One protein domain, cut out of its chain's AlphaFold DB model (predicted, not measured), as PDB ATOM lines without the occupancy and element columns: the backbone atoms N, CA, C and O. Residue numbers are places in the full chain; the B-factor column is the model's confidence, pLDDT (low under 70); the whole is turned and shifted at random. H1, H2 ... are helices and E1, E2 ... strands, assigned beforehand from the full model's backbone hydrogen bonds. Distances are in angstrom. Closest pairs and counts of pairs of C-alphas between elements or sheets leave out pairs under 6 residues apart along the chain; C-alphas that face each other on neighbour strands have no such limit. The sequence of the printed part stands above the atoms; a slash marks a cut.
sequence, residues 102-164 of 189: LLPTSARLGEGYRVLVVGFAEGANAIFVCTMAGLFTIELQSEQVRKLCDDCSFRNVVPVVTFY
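This is residues 102 to 164 of the 189 residues of an uncharacterized protein of Aegilops tauschii (UniProt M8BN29). A single strongly twisted sheet of four antiparallel strands, each folding back beside the one before, makes the body, with E2 and E3 in its middle; H1, one short helical turn, sits at one end of the long axis and only grazes the sheet. From the end of E4 a long stretch with no named element, residues 150 to 164, runs back past the sheet toward the side of E1, and its last residues reach the other end of the long axis. The printed part has 63 residues, with one named helix and four named strands in the order H1, E1, E2, E3, E4, and the sheet runs E1, E2, E3, E4. The class is mostly strand, though under half of the residues, 27 of 63, are in named elements. The whole is compact, with a radius of gyration of the C-alphas of 12.0 A, and its outline is elongated, spanning 44 by 25 by 15 A.

Strand E1 is residues 116 to 121, 15.2 A from first to last C-alpha, and begins with C-alpha 116 at (87.985, 123.107, 156.076). Strand E2 is residues 126 to 131, 15.9 A long. Strand E3, residues 134 to 139, measures 16.5 A between its first and last C-alphas. Strand E4 is residues 145 to 149, 12.6 A long, and ends with C-alpha 149 at (89.494, 109.381, 150.680). Before the strands comes helix H1, residues 105 to 108, 5.1 A from first to last C-alpha, with C-alpha 105 at (99.138, 113.110, 162.906).

The four strands form a meander, each the antiparallel neighbour of the one before with no named helix between. The inner strands E2 and E3 are a hairpin, with 154 degrees between their directions; N 129 and O 136 are 2.8 A apart and N 136 and O 129 also 2.8 A, within hydrogen-bond range. E1 and E2 are a hairpin at 156 degrees, where the C-alphas of Phe 120 and Ile 127 face each other at 4.4 A, and N 130 and O 116 are within hydrogen-bond range at 2.8 A. E3 and E4 are a hairpin at 147 degrees; the C-alphas of Phe 136 and Lys 147 face each other at 4.3 A, and N 137 and O 146 are within hydrogen-bond range at 2.8 A. The edge strands E1 and E4 are apart. From edge to edge of the sheet the strands' lines turn by 79 degrees, and the sheet's C-alphas lie up to 5.0 A off their best plane. H1 is on the sheet but only grazes it, with residues 106 to 108. Its closest C-alphas to E2 are those of Ala 107 and Thr 131, 6.2 A apart. H1 is too short for any O i to N i+4 pair; its one O i to N i+3 pair is within hydrogen-bond range.

The two C-alphas farthest apart are those of Glu 111 and Tyr 164, 44.8 A. The printed part has no cut from 102 to 164. The links between E1 and E2, E2 and E3, and E3 and E4 are tight, and that from H1 to E1, with 7 residues, is short; no link is long. The C-alphas of residues 150 to 164 lie 9 to 26 A from the mean of all C-alphas. The mean pLDDT of the printed part is 84.7, and the model's confidence is under 70 at residues 108 to 113, of which 108 belongs to H1, and at 163 to 164.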
ATOM      1  N   LEU A 102      91.664 115.313 167.184       89.75
ATOM      2  CA  LEU A 102      90.882 114.196 166.652       89.75
ATOM      3  C   LEU A 102      91.508 113.573 165.394       89.75
ATOM      4  O   LEU A 102      91.545 112.357 165.238       89.75
ATOM      5  N   LEU A 103      92.025 114.402 164.486       88.75
ATOM      6  CA  LEU A 103      92.557 113.962 163.193       88.75
ATOM      7  C   LEU A 103      93.901 113.236 163.351       88.75
ATOM      8  O   LEU A 103      94.649 113.580 164.256       88.75
ATOM      9  N   PRO A 104      94.288 112.286 162.487       84.19
ATOM     10  CA  PRO A 104      95.589 111.619 162.589       84.19
ATOM     11  C   PRO A 104      96.759 112.600 162.419       84.19
ATOM     12  O   PRO A 104      96.632 113.628 161.757       84.19
ATOM     13  N   THR A 105      97.932 112.262 162.961       80.75
ATOM     14  CA  THR A 105      99.138 113.110 162.906       80.75
ATOM     15  C   THR A 105      99.509 113.527 161.479       80.75
ATOM     16  O   THR A 105      99.892 114.673 161.256       80.75
ATOM     17  N   SER A 106      99.307 112.652 160.487       73.62
ATOM     18  CA  SER A 106      99.528 112.960 159.066       73.62
ATOM     19  C   SER A 106      98.691 114.138 158.556       73.62
ATOM     20  O   SER A 106      99.123 114.844 157.654       73.62
ATOM     21  N   ALA A 107      97.514 114.378 159.137       73.00
ATOM     22  CA  ALA A 107      96.663 115.514 158.801       73.00
ATOM     23  C   ALA A 107      97.110 116.819 159.480       73.00
ATOM     24  O   ALA A 107      96.655 117.876 159.061       73.00
ATOM     25  N   ARG A 108      97.982 116.757 160.500       68.44
ATOM     26  CA  ARG A 108      98.412 117.896 161.340       68.44
ATOM     27  C   ARG A 108      99.762 118.498 160.929       68.44
ATOM     28  O   ARG A 108     100.022 119.652 161.237       68.44
ATOM     29  N   LEU A 109     100.631 117.722 160.279       58.31
ATOM     30  CA  LEU A 109     102.069 118.019 160.136       58.31
ATOM     31  C   LEU A 109     102.471 118.909 158.938       58.31
ATOM     32  O   LEU A 109     103.648 118.971 158.599       58.31
ATOM     33  N   GLY A 110     101.534 119.602 158.287       57.28
ATOM     34  CA  GLY A 110     101.857 120.508 157.176       57.28
ATOM     35  C   GLY A 110     102.061 121.955 157.630       57.28
ATOM     36  O   GLY A 110     101.244 122.479 158.392       57.28
ATOM     37  N   GLU A 111     103.092 122.634 157.114       52.00
ATOM     38  CA  GLU A 111     103.131 124.101 157.133       52.00
ATOM     39  C   GLU A 111     101.847 124.634 156.478       52.00
ATOM     40  O   GLU A 111     101.479 124.226 155.377       52.00
ATOM     41  N   GLY A 112     101.109 125.496 157.181       58.72
ATOM     42  CA  GLY A 112      99.808 125.970 156.704       58.72
ATOM     43  C   GLY A 112      98.656 124.976 156.890       58.72
ATOM     44  O   GLY A 112      97.706 125.026 156.110       58.72
ATOM     45  N   TYR A 113      98.716 124.106 157.911       63.41
ATOM     46  CA  TYR A 113      97.596 123.271 158.364       63.41
ATOM     47  C   TYR A 113      96.269 124.036 158.270       63.41
ATOM     48  O   TYR A 113      96.051 125.040 158.948       63.41
ATOM     49  N   ARG A 114      95.374 123.567 157.400       76.75
ATOM     50  CA  ARG A 114      94.027 124.107 157.245       76.75
ATOM     51  C   ARG A 114      93.035 122.964 157.296       76.75
ATOM     52  O   ARG A 114      93.117 122.004 156.537       76.75
ATOM     53  N   VAL A 115      92.105 123.113 158.223       86.00
ATOM     54  CA  VAL A 115      90.901 122.304 158.343       86.00
ATOM     55  C   VAL A 115      89.803 123.113 157.701       86.00
ATOM     56  O   VAL A 115      89.564 124.248 158.117       86.00
ATOM     57  N   LEU A 116      89.163 122.534 156.697       89.88
ATOM     58  CA  LEU A 116      87.985 123.107 156.076       89.88
ATOM     59  C   LEU A 116      86.813 122.162 156.300       89.88
ATOM     60  O   LEU A 116      86.837 121.029 155.830       89.88
ATOM     61  N   VAL A 117      85.790 122.618 157.010       91.94
ATOM     62  CA  VAL A 117      84.487 121.962 156.983       91.94
ATOM     63  C   VAL A 117      83.916 122.174 155.586       91.94
ATOM     64  O   VAL A 117      83.934 123.283 155.071       91.94
ATOM     65  N   VAL A 118      83.469 121.106 154.940       92.19
ATOM     66  CA  VAL A 118      82.967 121.154 153.557       92.19
ATOM     67  C   VAL A 118      81.526 120.674 153.449       92.19
ATOM     68  O   VAL A 118      80.940 120.733 152.378       92.19
ATOM     69  N   GLY A 119      80.928 120.196 154.538       92.12
ATOM     70  CA  GLY A 119      79.537 119.769 154.537       92.12
ATOM     71  C   GLY A 119      79.106 119.141 155.852       92.12
ATOM     72  O   GLY A 119      79.927 118.869 156.731       92.12
ATOM     73  N   PHE A 120      77.810 118.865 155.949       93.06
ATOM     74  CA  PHE A 120      77.175 118.214 157.087       93.06
ATOM     75  C   PHE A 120      76.181 117.156 156.597       93.06
ATOM     76  O   PHE A 120      75.424 117.401 155.659       93.06
ATOM     77  N   ALA A 121      76.197 115.981 157.225       91.88
ATOM     78  CA  ALA A 121      75.223 114.915 157.022       91.88
ATOM     79  C   ALA A 121      74.285 114.827 158.226       91.88
ATOM     80  O   ALA A 121      74.634 114.220 159.238       91.88
ATOM     81  N   GLU A 122      73.079 115.367 158.063       87.56
ATOM     82  CA  GLU A 122      72.024 115.404 159.080       87.56
ATOM     83  C   GLU A 122      71.770 114.039 159.730       87.56
ATOM     84  O   GLU A 122      71.979 113.870 160.927       87.56
ATOM     85  N   GLY A 123      71.426 113.025 158.929       85.00
ATOM     86  CA  GLY A 123      71.081 111.693 159.442       85.00
ATOM     87  C   GLY A 123      72.236 110.917 160.086       85.00
ATOM     88  O   GLY A 123      71.999 109.873 160.686       85.00
ATOM     89  N   ALA A 124      73.478 111.390 159.951       88.44
ATOM     90  CA  ALA A 124      74.652 110.808 160.605       88.44
ATOM     91  C   ALA A 124      75.221 111.710 161.713       88.44
ATOM     92  O   ALA A 124      76.224 111.347 162.317       88.44
ATOM     93  N   ASN A 125      74.628 112.892 161.926       91.38
ATOM     94  CA  ASN A 125      75.137 113.952 162.791       91.38
ATOM     95  C   ASN A 125      76.663 114.159 162.663       91.38
ATOM     96  O   ASN A 125      77.403 114.206 163.649       91.38
ATOM     97  N   ALA A 126      77.148 114.213 161.419       93.69
ATOM     98  CA  ALA A 126      78.574 114.216 161.114       93.69
ATOM     99  C   ALA A 126      78.944 115.346 160.156       93.69
ATOM    100  O   ALA A 126      78.245 115.605 159.174       93.69
ATOM    101  N   ILE A 127      80.086 115.978 160.413       95.00
ATOM    102  CA  ILE A 127      80.686 116.944 159.494       95.00
ATOM    103  C   ILE A 127      81.713 116.280 158.591       95.00
ATOM    104  O   ILE A 127      82.421 115.356 158.998       95.00
ATOM    105  N   PHE A 128      81.832 116.807 157.379       94.44
ATOM    106  CA  PHE A 128      82.910 116.484 156.459       94.44
ATOM    107  C   PHE A 128      84.001 117.534 156.576       94.44
ATOM    108  O   PHE A 128      83.730 118.732 156.508       94.44
ATOM    109  N   VAL A 129      85.234 117.075 156.741       93.31
ATOM    110  CA  VAL A 129      86.403 117.910 156.981       93.31
ATOM    111  C   VAL A 129      87.484 117.565 155.971       93.31
ATOM    112  O   VAL A 129      87.966 116.434 155.918       93.31
ATOM    113  N   CYS A 130      87.879 118.556 155.184       91.19
ATOM    114  CA  CYS A 130      88.984 118.472 154.252       91.19
ATOM    115  C   CYS A 130      90.280 118.962 154.911       91.19
ATOM    116  O   CYS A 130      90.307 120.001 155.580       91.19
ATOM    117  N   THR A 131      91.353 118.205 154.709       88.81
ATOM    118  CA  THR A 131      92.718 118.514 155.158       88.81
ATOM    119  C   THR A 131      93.696 118.139 154.052       88.81
ATOM    120  O   THR A 131      93.326 117.416 153.132       88.81
ATOM    121  N   MET A 132      94.971 118.509 154.173       85.88
ATOM    122  CA  MET A 132      96.009 118.066 153.226       85.88
ATOM    123  C   MET A 132      96.207 116.543 153.182       85.88
ATOM    124  O   MET A 132      96.738 116.031 152.204       85.88
ATOM    125  N   ALA A 133      95.771 115.805 154.208       87.50
ATOM    126  CA  ALA A 133      95.836 114.345 154.220       87.50
ATOM    127  C   ALA A 133      94.601 113.665 153.605       87.50
ATOM    128  O   ALA A 133      94.555 112.433 153.588       87.50
ATOM    129  N   GLY A 134      93.602 114.433 153.165       90.81
ATOM    130  CA  GLY A 134      92.380 113.933 152.540       90.81
ATOM    131  C   GLY A 134      91.094 114.380 153.239       90.81
ATOM    132  O   GLY A 134      91.101 115.273 154.098       90.81
ATOM    133  N   LEU A 135      89.995 113.721 152.871       92.75
ATOM    134  CA  LEU A 135      88.648 113.962 153.386       92.75
ATOM    135  C   LEU A 135      88.331 113.036 154.564       92.75
ATOM    136  O   LEU A 135      88.492 111.816 154.482       92.75
ATOM    137  N   PHE A 136      87.805 113.613 155.638       94.12
ATOM    138  CA  PHE A 136      87.424 112.915 156.859       94.12
ATOM    139  C   PHE A 136      85.974 113.214 157.230       94.12
ATOM    140  O   PHE A 136      85.452 114.285 156.923       94.12
ATOM    141  N   THR A 137      85.336 112.289 157.939       95.69
ATOM    142  CA  THR A 137      84.128 112.560 158.720       95.69
ATOM    143  C   THR A 137      84.490 112.686 160.185       95.69
ATOM    144  O   THR A 137      85.293 111.890 160.679       95.69
ATOM    145  N   ILE A 138      83.849 113.621 160.877       94.81
ATOM    146  CA  ILE A 138      83.858 113.710 162.337       94.81
ATOM    147  C   ILE A 138      82.405 113.617 162.796       94.81
ATOM    148  O   ILE A 138      81.601 114.494 162.474       94.81
ATOM    149  N   GLU A 139      82.059 112.545 163.504       94.25
ATOM    150  CA  GLU A 139      80.754 112.425 164.160       94.25
ATOM    151  C   GLU A 139      80.711 113.385 165.350       94.25
ATOM    152  O   GLU A 139      81.604 113.370 166.197       94.25
ATOM    153  N   LEU A 140      79.702 114.255 165.412       91.81
ATOM    154  CA  LEU A 140      79.697 115.337 166.392       91.81
ATOM    155  C   LEU A 140      79.516 114.811 167.817       91.81
ATOM    156  O   LEU A 140      80.170 115.325 168.710       91.81
ATOM    157  N   GLN A 141      78.695 113.794 168.057       89.12
ATOM    158  CA  GLN A 141      78.463 113.277 169.414       89.12
ATOM    159  C   GLN A 141      79.657 112.492 169.962       89.12
ATOM    160  O   GLN A 141      80.144 112.753 171.058       89.12
ATOM    161  N   SER A 142      80.131 111.517 169.190       90.69
ATOM    162  CA  SER A 142      81.154 110.562 169.625       90.69
ATOM    163  C   SER A 142      82.588 111.049 169.387       90.69
ATOM    164  O   SER A 142      83.535 110.410 169.849       90.69
ATOM    165  N   GLU A 143      82.746 112.127 168.612       91.69
ATOM    166  CA  GLU A 143      84.019 112.652 168.103       91.69
ATOM    167  C   GLU A 143      84.836 111.618 167.308       91.69
ATOM    168  O   GLU A 143      86.039 111.780 167.088       91.69
ATOM    169  N   GLN A 144      84.178 110.556 166.829       94.12
ATOM    170  CA  GLN A 144      84.817 109.526 166.023       94.12
ATOM    171  C   GLN A 144      85.202 110.073 164.653       94.12
ATOM    172  O   GLN A 144      84.400 110.687 163.942       94.12
ATOM    173  N   VAL A 145      86.448 109.796 164.270       94.81
ATOM    174  CA  VAL A 145      87.026 110.225 162.998       94.81
ATOM    175  C   VAL A 145      87.153 109.041 162.059       94.81
ATOM    176  O   VAL A 145      87.702 107.998 162.411       94.81
ATOM    177  N   ARG A 146      86.712 109.226 160.816       94.69
ATOM    178  CA  ARG A 146      86.923 108.254 159.741       94.69
ATOM    179  C   ARG A 146      87.431 108.958 158.495       94.69
ATOM    180  O   ARG A 146      86.860 109.952 158.065       94.69
ATOM    181  N   LYS A 147      88.484 108.418 157.884       94.56
ATOM    182  CA  LYS A 147      88.946 108.860 156.565       94.56
ATOM    183  C   LYS A 147      88.030 108.298 155.477       94.56
ATOM    184  O   LYS A 147      87.665 107.124 155.537       94.56
ATOM    185  N   LEU A 148      87.662 109.127 154.506       92.50
ATOM    186  CA  LEU A 148      86.834 108.733 153.365       92.50
ATOM    187  C   LEU A 148      87.640 108.569 152.081       92.50
ATOM    188  O   LEU A 148      87.383 107.636 151.327       92.50
ATOM    189  N   CYS A 149      88.594 109.464 151.826       90.19
ATOM    190  CA  CYS A 149      89.494 109.381 150.680       90.19
ATOM    191  C   CYS A 149      90.763 110.213 150.915       90.19
ATOM    192  O   CYS A 149      90.836 111.004 151.859       90.19
ATOM    193  N   ASP A 150      91.762 110.025 150.052       91.31
ATOM    194  CA  ASP A 150      93.045 110.739 150.105       91.31
ATOM    195  C   ASP A 150      93.014 112.121 149.426       91.31
ATOM    196  O   ASP A 150      93.942 112.904 149.603       91.31
ATOM    197  N   ASP A 151      91.955 112.442 148.674       87.44
ATOM    198  CA  ASP A 151      91.824 113.724 147.969       87.44
ATOM    199  C   ASP A 151      91.469 114.865 148.940       87.44
ATOM    200  O   ASP A 151      90.609 114.730 149.815       87.44
ATOM    201  N   CYS A 152      92.157 115.995 148.785       81.12
ATOM    202  CA  CYS A 152      92.055 117.186 149.620       81.12
ATOM    203  C   CYS A 152      91.455 118.409 148.897       81.12
ATOM    204  O   CYS A 152      91.511 119.526 149.415       81.12
ATOM    205  N   SER A 153      90.920 118.241 147.685       85.56
ATOM    206  CA  SER A 153      90.488 119.350 146.819       85.56
ATOM    207  C   SER A 153      89.005 119.736 146.949       85.56
ATOM    208  O   SER A 153      88.510 120.599 146.217       85.56
ATOM    209  N   PHE A 154      88.284 119.149 147.909       86.69
ATOM    210  CA  PHE A 154      86.860 119.414 148.112       86.69
ATOM    211  C   PHE A 154      86.610 120.817 148.666       86.69
ATOM    212  O   PHE A 154      87.187 121.215 149.677       86.69
ATOM    213  N   ARG A 155      85.692 121.547 148.023       86.50
ATOM    214  CA  ARG A 155      85.174 122.831 148.528       86.50
ATOM    215  C   ARG A 155      83.831 122.686 149.228       86.50
ATOM    216  O   ARG A 155      83.603 123.370 150.211       86.50
ATOM    217  N   ASN A 156      82.975 121.800 148.720       87.94
ATOM    218  CA  ASN A 156      81.657 121.498 149.266       87.94
ATOM    219  C   ASN A 156      81.347 120.009 149.067       87.94
ATOM    220  O   ASN A 156      81.728 119.422 148.053       87.94
ATOM    221  N   VAL A 157      80.627 119.419 150.014       88.88
ATOM    222  CA  VAL A 157      80.121 118.047 150.000       88.88
ATOM    223  C   VAL A 157      78.650 118.099 150.390       88.88
ATOM    224  O   VAL A 157      78.308 118.518 151.494       88.88
ATOM    225  N   VAL A 158      77.782 117.653 149.484       87.56
ATOM    226  CA  VAL A 158      76.338 117.557 149.725       87.56
ATOM    227  C   VAL A 158      75.979 116.077 149.851       87.56
ATOM    228  O   VAL A 158      75.933 115.375 148.836       87.56
ATOM    229  N   PRO A 159      75.785 115.553 151.073       83.25
ATOM    230  CA  PRO A 159      75.430 114.156 151.258       83.25
ATOM    231  C   PRO A 159      74.002 113.902 150.774       83.25
ATOM    232  O   PRO A 159      73.062 114.596 151.151       83.25
ATOM    233  N   VAL A 160      73.832 112.856 149.966       81.44
ATOM    234  CA  VAL A 160      72.519 112.389 149.509       81.44
ATOM    235  C   VAL A 160      72.193 111.102 150.259       81.44
ATOM    236  O   VAL A 160      72.810 110.065 150.022       81.44
ATOM    237  N   VAL A 161      71.252 111.175 151.201       72.62
ATOM    238  CA  VAL A 161      70.917 110.050 152.098       72.62
ATOM    239  C   VAL A 161      69.725 109.220 151.627       72.62
ATOM    240  O   VAL A 161      69.600 108.063 152.022       72.62
ATOM    241  N   THR A 162      68.874 109.754 150.748       70.25
ATOM    242  CA  THR A 162      67.767 108.999 150.149       70.25
ATOM    243  C   THR A 162      67.507 109.445 148.713       70.25
ATOM    244  O   THR A 162      67.713 110.601 148.353       70.25
ATOM    245  N   PHE A 163      67.035 108.510 147.889       64.50
ATOM    246  CA  PHE A 163      66.347 108.807 146.637       64.50
ATOM    247  C   PHE A 163      64.914 108.320 146.801       64.50
ATOM    248  O   PHE A 163      64.701 107.208 147.293       64.50
ATOM    249  N   TYR A 164      63.935 109.100 146.345       52.88
ATOM    250  CA  TYR A 164      62.607 108.550 146.109       52.88
ATOM    251  C   TYR A 164      62.743 107.463 145.039       52.88
ATOM    252  O   TYR A 164      62.940 107.748 143.861       52.88
TER     253      TYR A 164